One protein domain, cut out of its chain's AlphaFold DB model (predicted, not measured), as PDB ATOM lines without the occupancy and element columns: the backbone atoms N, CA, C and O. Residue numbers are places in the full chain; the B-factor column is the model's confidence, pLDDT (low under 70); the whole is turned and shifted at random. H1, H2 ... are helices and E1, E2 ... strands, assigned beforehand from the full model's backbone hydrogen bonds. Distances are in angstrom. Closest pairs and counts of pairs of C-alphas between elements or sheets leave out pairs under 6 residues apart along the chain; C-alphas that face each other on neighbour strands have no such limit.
ATOM      1  N   ALA A   2      76.237 187.127 -31.068       96.19
ATOM      2  CA  ALA A   2      74.980 187.415 -30.355       96.19
ATOM      3  C   ALA A   2      75.160 187.755 -28.861       96.19
ATOM      4  O   ALA A   2      74.567 188.712 -28.374       96.19
ATOM      5  N   ASN A   3      76.033 187.034 -28.147       96.31
ATOM      6  CA  ASN A   3      76.331 187.329 -26.741       96.31
ATOM      7  C   ASN A   3      76.978 188.702 -26.537       96.31
ATOM      8  O   ASN A   3      76.549 189.429 -25.651       96.31
ATOM      9  N   ARG A   4      77.927 189.097 -27.397       95.69
ATOM     10  CA  ARG A   4      78.535 190.439 -27.370       95.69
ATOM     11  C   ARG A   4      77.471 191.522 -27.534       95.69
ATOM     12  O   ARG A   4      77.393 192.428 -26.715       95.69
ATOM     13  N   PHE A   5      76.611 191.374 -28.541       97.44
ATOM     14  CA  PHE A   5      75.492 192.283 -28.781       97.44
ATOM     15  C   PHE A   5      74.545 192.381 -27.576       97.44
ATOM     16  O   PHE A   5      74.206 193.478 -27.141       97.44
ATOM     17  N   ARG A   6      74.143 191.241 -26.997       96.94
ATOM     18  CA  ARG A   6      73.263 191.198 -25.820       96.94
ATOM     19  C   ARG A   6      73.891 191.899 -24.622       96.94
ATOM     20  O   ARG A   6      73.252 192.769 -24.044       96.94
ATOM     21  N   THR A   7      75.140 191.569 -24.302       95.62
ATOM     22  CA  THR A   7      75.876 192.205 -23.206       95.62
ATOM     23  C   THR A   7      76.028 193.708 -23.433       95.62
ATOM     24  O   THR A   7      75.796 194.476 -22.507       95.62
ATOM     25  N   GLY A   8      76.314 194.141 -24.665       95.75
ATOM     26  CA  GLY A   8      76.397 195.561 -25.021       95.75
ATOM     27  C   GLY A   8      75.084 196.333 -24.842       95.75
ATOM     28  O   GLY A   8      75.109 197.537 -24.616       95.75
ATOM     29  N   LEU A   9      73.935 195.650 -24.881       95.38
ATOM     30  CA  LEU A   9      72.624 196.252 -24.628       95.38
ATOM     31  C   LEU A   9      72.148 196.137 -23.170       95.38
ATOM     32  O   LEU A   9      71.094 196.699 -22.852       95.38
ATOM     33  N   GLY A  10      72.873 195.409 -22.313       94.31
ATOM     34  CA  GLY A  10      72.558 195.192 -20.894       94.31
ATOM     35  C   GLY A  10      72.029 193.797 -20.503       94.31
ATOM     36  O   GLY A  10      72.328 193.354 -19.394       94.31
ATOM     37  N   PRO A  11      71.265 193.064 -21.340       93.06
ATOM     38  CA  PRO A  11      70.862 191.696 -21.024       93.06
ATOM     39  C   PRO A  11      72.039 190.722 -20.842       93.06
ATOM     40  O   PRO A  11      73.079 190.872 -21.489       93.06
ATOM     41  N   PRO A  12      71.865 189.646 -20.049       92.62
ATOM     42  CA  PRO A  12      72.867 188.590 -19.961       92.62
ATOM     43  C   PRO A  12      73.037 187.868 -21.312       92.62
ATOM     44  O   PRO A  12      72.109 187.872 -22.141       92.62
ATOM     45  N   PRO A  13      74.186 187.199 -21.536       93.25
ATOM     46  CA  PRO A  13      74.374 186.277 -22.652       93.25
ATOM     47  C   PRO A  13      73.195 185.306 -22.785       93.25
ATOM     48  O   PRO A  13      72.551 184.943 -21.804       93.25
ATOM     49  N   GLY A  14      72.872 184.928 -24.013       88.56
ATOM     50  CA  GLY A  14      71.838 183.947 -24.300       88.56
ATOM     51  C   GLY A  14      72.378 182.998 -25.348       88.56
ATOM     52  O   GLY A  14      72.858 183.461 -26.378       88.56
ATOM     53  N   ASP A  15      72.299 181.694 -25.098       87.25
ATOM     54  CA  ASP A  15      72.825 180.647 -25.984       87.25
ATOM     55  C   ASP A  15      71.957 180.472 -27.244       87.25
ATOM     56  O   ASP A  15      71.380 179.426 -27.523       87.25
ATOM     57  N   SER A  16      71.824 181.551 -28.011       96.12
ATOM     58  CA  SER A  16      71.106 181.621 -29.271       96.12
ATOM     59  C   SER A  16      71.830 182.561 -30.225       96.12
ATOM     60  O   SER A  16      72.307 183.629 -29.844       96.12
ATOM     61  N   ALA A  17      71.847 182.196 -31.505       96.69
ATOM     62  CA  ALA A  17      72.315 183.070 -32.574       96.69
ATOM     63  C   ALA A  17      71.330 184.213 -32.894       96.69
ATOM     64  O   ALA A  17      71.632 185.047 -33.744       96.69
ATOM     65  N   ILE A  18      70.158 184.257 -32.248       96.88
ATOM     66  CA  ILE A  18      69.125 185.271 -32.476       96.88
ATOM     67  C   ILE A  18      68.981 186.154 -31.235       96.88
ATOM     68  O   ILE A  18      68.715 185.665 -30.136       96.88
ATOM     69  N   ALA A  19      69.083 187.470 -31.422       96.69
ATOM     70  CA  ALA A  19      68.782 188.463 -30.397       96.69
ATOM     71  C   ALA A  19      67.482 189.205 -30.731       96.69
ATOM     72  O   ALA A  19      67.275 189.643 -31.863       96.69
ATOM     73  N   ILE A  20      66.608 189.344 -29.734       96.81
ATOM     74  CA  ILE A  20      65.339 190.072 -29.842       96.81
ATOM     75  C   ILE A  20      65.495 191.407 -29.113       96.81
ATOM     76  O   ILE A  20      65.912 191.427 -27.955       96.81
ATOM     77  N   VAL A  21      65.132 192.502 -29.777       97.06
ATOM     78  CA  VAL A  21      65.154 193.862 -29.233       97.06
ATOM     79  C   VAL A  21      63.743 194.436 -29.293       97.06
ATOM     80  O   VAL A  21      63.224 194.742 -30.364       97.06
ATOM     81  N   ALA A  22      63.120 194.577 -28.125       96.19
ATOM     82  CA  ALA A  22      61.826 195.232 -27.958       96.19
ATOM     83  C   ALA A  22      62.045 196.653 -27.414       96.19
ATOM     84  O   ALA A  22      61.936 196.891 -26.214       96.19
ATOM     85  N   ARG A  23      62.433 197.579 -28.297       94.75
ATOM     86  CA  ARG A  23      62.585 199.015 -28.009       94.75
ATOM     87  C   ARG A  23      61.862 199.821 -29.096       94.75
ATOM     88  O   ARG A  23      61.808 199.331 -30.227       94.75
ATOM     89  N   PRO A  24      61.343 201.021 -28.785       94.56
ATOM     90  CA  PRO A  24      60.831 201.933 -29.804       94.56
ATOM     91  C   PRO A  24      61.875 202.182 -30.896       94.56
ATOM     92  O   PRO A  24      63.068 202.273 -30.600       94.56
ATOM     93  N   ASP A  25      61.414 202.244 -32.141       95.69
ATOM     94  CA  ASP A  25      62.190 202.596 -33.336       95.69
ATOM     95  C   ASP A  25      63.444 201.733 -33.594       95.69
ATOM     96  O   ASP A  25      64.354 202.118 -34.331       95.69
ATOM     97  N   ALA A  26      63.544 200.554 -32.966       97.56
ATOM     98  CA  ALA A  26      64.744 199.721 -33.044       97.56
ATOM     99  C   ALA A  26      65.046 199.277 -34.482       97.56
ATOM    100  O   ALA A  26      66.208 199.217 -34.879       97.56
ATOM    101  N   ALA A  27      64.013 198.961 -35.263       97.38
ATOM    102  CA  ALA A  27      64.177 198.521 -36.643       97.38
ATOM    103  C   ALA A  27      64.646 199.673 -37.544       97.38
ATOM    104  O   ALA A  27      65.543 199.488 -38.362       97.38
ATOM    105  N   GLU A  28      64.084 200.861 -37.348       97.62
ATOM    106  CA  GLU A  28      64.392 202.093 -38.065       97.62
ATOM    107  C   GLU A  28      65.825 202.542 -37.780       97.62
ATOM    108  O   GLU A  28      66.585 202.826 -38.706       97.62
ATOM    109  N   ARG A  29      66.229 202.531 -36.504       98.31
ATOM    110  CA  ARG A  29      67.594 202.862 -36.081       98.31
ATOM    111  C   ARG A  29      68.625 201.890 -36.660       98.31
ATOM    112  O   ARG A  29      69.669 202.320 -37.144       98.31
ATOM    113  N   LEU A  30      68.324 200.589 -36.670       98.38
ATOM    114  CA  LEU A  30      69.188 199.582 -37.296       98.38
ATOM    115  C   LEU A  30      69.277 199.775 -38.813       98.38
ATOM    116  O   LEU A  30      70.375 199.737 -39.366       98.38
ATOM    117  N   ALA A  31      68.153 200.037 -39.481       98.12
ATOM    118  CA  ALA A  31      68.129 200.296 -40.917       98.12
ATOM    119  C   ALA A  31      68.934 201.552 -41.288       98.12
ATOM    120  O   ALA A  31      69.688 201.522 -42.262       98.12
ATOM    121  N   ALA A  32      68.844 202.621 -40.491       98.31
ATOM    122  CA  ALA A  32      69.644 203.835 -40.665       98.31
ATOM    123  C   ALA A  32      71.155 203.578 -40.513       98.31
ATOM    124  O   ALA A  32      71.959 204.230 -41.174       98.31
ATOM    125  N   ALA A  33      71.540 202.589 -39.702       98.06
ATOM    126  CA  ALA A  33      72.917 202.113 -39.571       98.06
ATOM    127  C   ALA A  33      73.330 201.090 -40.655       98.06
ATOM    128  O   ALA A  33      74.409 200.509 -40.580       98.06
ATOM    129  N   GLY A  34      72.478 200.833 -41.655       97.94
ATOM    130  CA  GLY A  34      72.737 199.863 -42.723       97.94
ATOM    131  C   GLY A  34      72.539 198.399 -42.317       97.94
ATOM    132  O   GLY A  34      72.875 197.495 -43.085       97.94
ATOM    133  N   ILE A  35      71.973 198.135 -41.137       97.75
ATOM    134  CA  ILE A  35      71.757 196.788 -40.605       97.75
ATOM    135  C   ILE A  35      70.348 196.314 -40.948       97.75
ATOM    136  O   ILE A  35      69.346 196.942 -40.607       97.75
ATOM    137  N   ARG A  36      70.256 195.140 -41.578       96.69
ATOM    138  CA  ARG A  36      68.969 194.480 -41.820       96.69
ATOM    139  C   ARG A  36      68.553 193.680 -40.593       96.69
ATOM    140  O   ARG A  36      69.271 192.783 -40.159       96.69
ATOM    141  N   ALA A  37      67.356 193.955 -40.089       97.38
ATOM    142  CA  ALA A  37      66.708 193.177 -39.043       97.38
ATOM    143  C   ALA A  37      65.300 192.774 -39.490       97.38
ATOM    144  O   ALA A  37      64.642 193.493 -40.242       97.38
ATOM    145  N   SER A  38      64.828 191.621 -39.020       97.56
ATOM    146  CA  SER A  38      63.421 191.243 -39.200       97.56
ATOM    147  C   SER A  38      62.586 191.797 -38.050       97.56
ATOM    148  O   SER A  38      63.073 191.901 -36.926       97.56
ATOM    149  N   VAL A  39      61.324 192.141 -38.309       97.56
ATOM    150  CA  VAL A  39      60.399 192.636 -37.280       97.56
ATOM    151  C   VAL A  39      59.277 191.627 -37.087       97.56
ATOM    152  O   VAL A  39      58.649 191.187 -38.048       97.56
ATOM    153  N   ARG A  40      59.011 191.245 -35.835       96.12
ATOM    154  CA  ARG A  40      57.873 190.386 -35.478       96.12
ATOM    155  C   ARG A  40      57.290 190.834 -34.152       96.12
ATOM    156  O   ARG A  40      58.011 190.892 -33.161       96.12
ATOM    157  N   SER A  41      55.978 191.073 -34.128       94.25
ATOM    158  CA  SER A  41      55.272 191.574 -32.941       94.25
ATOM    159  C   SER A  41      55.873 192.884 -32.406       94.25
ATOM    160  O   SER A  41      56.047 193.039 -31.201       94.25
ATOM    161  N   GLY A  42      56.269 193.791 -33.307       92.31
ATOM    162  CA  GLY A  42      56.885 195.079 -32.958       92.31
ATOM    163  C   GLY A  42      58.330 195.004 -32.444       92.31
ATOM    164  O   GLY A  42      58.933 196.040 -32.205       92.31
ATOM    165  N   ALA A  43      58.909 193.808 -32.295       97.12
ATOM    166  CA  ALA A  43      60.291 193.640 -31.857       97.12
ATOM    167  C   ALA A  43      61.226 193.363 -33.040       97.12
ATOM    168  O   ALA A  43      60.928 192.515 -33.892       97.12
ATOM    169  N   ALA A  44      62.381 194.031 -33.051       97.94
ATOM    170  CA  ALA A  44      63.460 193.760 -33.990       97.94
ATOM    171  C   ALA A  44      64.172 192.450 -33.623       97.94
ATOM    172  O   ALA A  44      64.351 192.115 -32.449       97.94
ATOM    173  N   ARG A  45      64.578 191.687 -34.636       97.94
ATOM    174  CA  ARG A  45      65.276 190.409 -34.502       97.94
ATOM    175  C   ARG A  45      66.524 190.419 -35.365       97.94
ATOM    176  O   ARG A  45      66.433 190.533 -36.590       97.94
ATOM    177  N   LEU A  46      67.664 190.254 -34.709       97.81
ATOM    178  CA  LEU A  46      68.974 190.167 -35.336       97.81
ATOM    179  C   LEU A  46      69.448 188.722 -35.277       97.81
ATOM    180  O   LEU A  46      69.408 188.098 -34.216       97.81
ATOM    181  N   ALA A  47      69.886 188.203 -36.420       97.50
ATOM    182  CA  ALA A  47      70.522 186.900 -36.529       97.50
ATOM    183  C   ALA A  47      72.024 187.099 -36.750       97.50
ATOM    184  O   ALA A  47      72.438 187.910 -37.575       97.50
ATOM    185  N   PHE A  48      72.829 186.360 -35.997       96.94
ATOM    186  CA  PHE A  48      74.283 186.386 -36.087       96.94
ATOM    187  C   PHE A  48      74.747 185.143 -36.847       96.94
ATOM    188  O   PHE A  48      74.480 184.016 -36.429       96.94
ATOM    189  N   HIS A  49      75.421 185.354 -37.975       95.81
ATOM    190  CA  HIS A  49      75.849 184.308 -38.903       95.81
ATOM    191  C   HIS A  49      77.354 184.045 -38.791       95.81
ATOM    192  O   HIS A  49      78.071 184.759 -38.093       95.81
ATOM    193  N   LEU A  50      77.841 183.024 -39.505       97.25
ATOM    194  CA  LEU A  50      79.256 182.630 -39.508       97.25
ATOM    195  C   LEU A  50      80.203 183.794 -39.845       97.25
ATOM    196  O   LEU A  50      81.298 183.873 -39.305       97.25
ATOM    197  N   TYR A  51      79.767 184.692 -40.727       96.25
ATOM    198  CA  TYR A  51      80.542 185.835 -41.202       96.25
ATOM    199  C   TYR A  51      80.304 187.121 -40.400       96.25
ATOM    200  O   TYR A  51      80.856 188.156 -40.756       96.25
ATOM    201  N   THR A  52      79.480 187.097 -39.347       96.88
ATOM    202  CA  THR A  52      79.280 188.290 -38.519       96.88
ATOM    203  C   THR A  52      80.529 188.565 -37.690       96.88
ATOM    204  O   THR A  52      80.988 187.705 -36.935       96.88
ATOM    205  N   THR A  53      81.051 189.778 -37.809       97.44
ATOM    206  CA  THR A  53      82.243 190.250 -37.106       97.44
ATOM    207  C   THR A  53      81.888 190.957 -35.796       97.44
ATOM    208  O   THR A  53      80.723 191.253 -35.515       97.44
ATOM    209  N   GLU A  54      82.900 191.249 -34.974       97.50
ATOM    210  CA  GLU A  54      82.715 192.100 -33.790       97.50
ATOM    211  C   GLU A  54      82.291 193.520 -34.171       97.50
ATOM    212  O   GLU A  54      81.406 194.074 -33.526       97.50
ATOM    213  N   ALA A  55      82.838 194.065 -35.263       97.94
ATOM    214  CA  ALA A  55      82.487 195.394 -35.759       97.94
ATOM    215  C   ALA A  55      81.009 195.492 -36.181       97.94
ATOM    216  O   ALA A  55      80.360 196.506 -35.920       97.94
ATOM    217  N   ASP A  56      80.447 194.429 -36.769       97.81
ATOM    218  CA  ASP A  56      79.015 194.371 -37.092       97.81
ATOM    219  C   ASP A  56      78.155 194.412 -35.819       97.81
ATOM    220  O   ASP A  56      77.148 195.121 -35.753       97.81
ATOM    221  N   ALA A  57      78.559 193.665 -34.784       97.50
ATOM    222  CA  ALA A  57      77.869 193.661 -33.496       97.50
ATOM    223  C   ALA A  57      77.966 195.027 -32.797       97.50
ATOM    224  O   ALA A  57      76.968 195.498 -32.255       97.50
ATOM    225  N   ASP A  58      79.130 195.673 -32.850       98.12
ATOM    226  CA  ASP A  58      79.368 196.989 -32.255       98.12
ATOM    227  C   ASP A  58      78.582 198.091 -32.972       98.12
ATOM    228  O   ASP A  58      77.977 198.937 -32.315       98.12
ATOM    229  N   THR A  59      78.489 198.031 -34.303       98.50
ATOM    230  CA  THR A  59      77.635 198.935 -35.093       98.50
ATOM    231  C   THR A  59      76.167 198.785 -34.685       98.50
ATOM    232  O   THR A  59      75.464 199.778 -34.496       98.50
ATOM    233  N   ALA A  60      75.701 197.548 -34.478       98.25
ATOM    234  CA  ALA A  60      74.338 197.281 -34.030       98.25
ATOM    235  C   ALA A  60      74.073 197.767 -32.596       98.25
ATOM    236  O   ALA A  60      72.978 198.256 -32.317       98.25
ATOM    237  N   ILE A  61      75.052 197.645 -31.691       98.25
ATOM    238  CA  ILE A  61      74.965 198.191 -30.328       98.25
ATOM    239  C   ILE A  61      74.855 199.715 -30.398       98.25
ATOM    240  O   ILE A  61      73.891 200.267 -29.872       98.25
ATOM    241  N   ALA A  62      75.782 200.374 -31.099       98.31
ATOM    242  CA  ALA A  62      75.824 201.828 -31.232       98.31
ATOM    243  C   ALA A  62      74.536 202.398 -31.841       98.31
ATOM    244  O   ALA A  62      74.054 203.442 -31.417       98.31
ATOM    245  N   ALA A  63      73.932 201.689 -32.798       98.25
ATOM    246  CA  ALA A  63      72.662 202.091 -33.388       98.25
ATOM    247  C   ALA A  63      71.498 202.079 -32.381       98.25
ATOM    248  O   ALA A  63      70.524 202.798 -32.585       98.25
ATOM    249  N   LEU A  64      71.569 201.282 -31.310       97.31
ATOM    250  CA  LEU A  64      70.468 201.016 -30.370       97.31
ATOM    251  C   LEU A  64      70.667 201.591 -28.960       97.31
ATOM    252  O   LEU A  64      69.745 201.499 -28.139       97.31
TER     253      LEU A  64
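AT A GLANCE: This is residues 2 to 64 of the 65 residues of an uncharacterized protein of Actinomadura mexicana (UniProt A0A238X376). A small three-stranded antiparallel sheet forms one wall of a rounded domain, with H1 and H2 over the same face of it. H3, the longest helix, is not on the sheet; it packs on both H1 and H2, which are apart from each other. The printed part has 63 residues, with three named helices and three named strands in the order H1, E1, H2, E2, E3, H3; the sheet's order is E1, E3, E2, and the class is mixed, helices and strands. E1, H2 and E2 make a split strand-helix-strand unit, two strands running the same way with a helix between them in the chain and E3 between them in the sheet, and its crossover is right-handed. The whole is compact, with a radius of gyration of the C-alphas of 10.5 A and spans of 23 by 21 by 19 A.

HOW THE PARTS SIT: H1, residues 2 to 9, is on the sheet at a height of 9.5 A, taken from a local plane fitted to only just 6 of the sheet's C-alphas. It lies over E1, residues 18 to 21, and runs along it at 5 degrees on the local plane; their closest C-alphas, those of Ala 2 and Ala 19, are 6.3 A apart. H2, residues 26 to 32, is on the same face at a height of 9.7 A and stands up from the sheet at 46 degrees. H2 lies over E3, residues 43 to 47; 5 of its C-alphas fall on E3 and 2 on E2, residues 38 to 40, only just short of lying over E2 too. The closest C-alphas of H2 and E3, those of Ala 27 and Ala 44, are 5.5 A apart. E1 and E3 are antiparallel at 154 degrees, with N 21 and O 44 at 2.8 A and N 19 and O 46 at 2.9 A, within hydrogen-bond range. E2 and E3 form a hairpin at 140 degrees, with N 45 and O 38 at 2.7 A, within hydrogen-bond range. H3, residues 54 to 64, is not on the sheet. H3 touches H1, closest at the C-alphas of Phe 5 and Ala 57, 5.5 A; they run the same way at a steep tilt of 36 degrees, only just past shallow. H3 touches H2, closest at the C-alphas of Arg 29 and Ala 63, 5.8 A, opposite ways at a steep tilt of 65 degrees. H1 and H2 are apart. In H1, H2 and H3 every O i to N i+4 pair is within hydrogen-bond range.

IN THESE COORDINATES: H1 begins at C-alpha 2, (74.980, 187.415, -30.355), and is 10.8 A from first to last C-alpha. E1 is 10.0 A long, H2 10.0 A, E2 6.7 A and E3 13.1 A. E3 begins at C-alpha 43, (60.291, 193.640, -31.857). H3 is 15.5 A long and ends at C-alpha 64, (70.468, 201.016, -30.370).

THE WHOLE: The two C-alphas farthest apart, those of Pro 24 and Leu 50, are 28.4 A apart. The printed part has no cut, and no link is long. The mean pLDDT of the printed part is 96.5, and no printed residue is under 70.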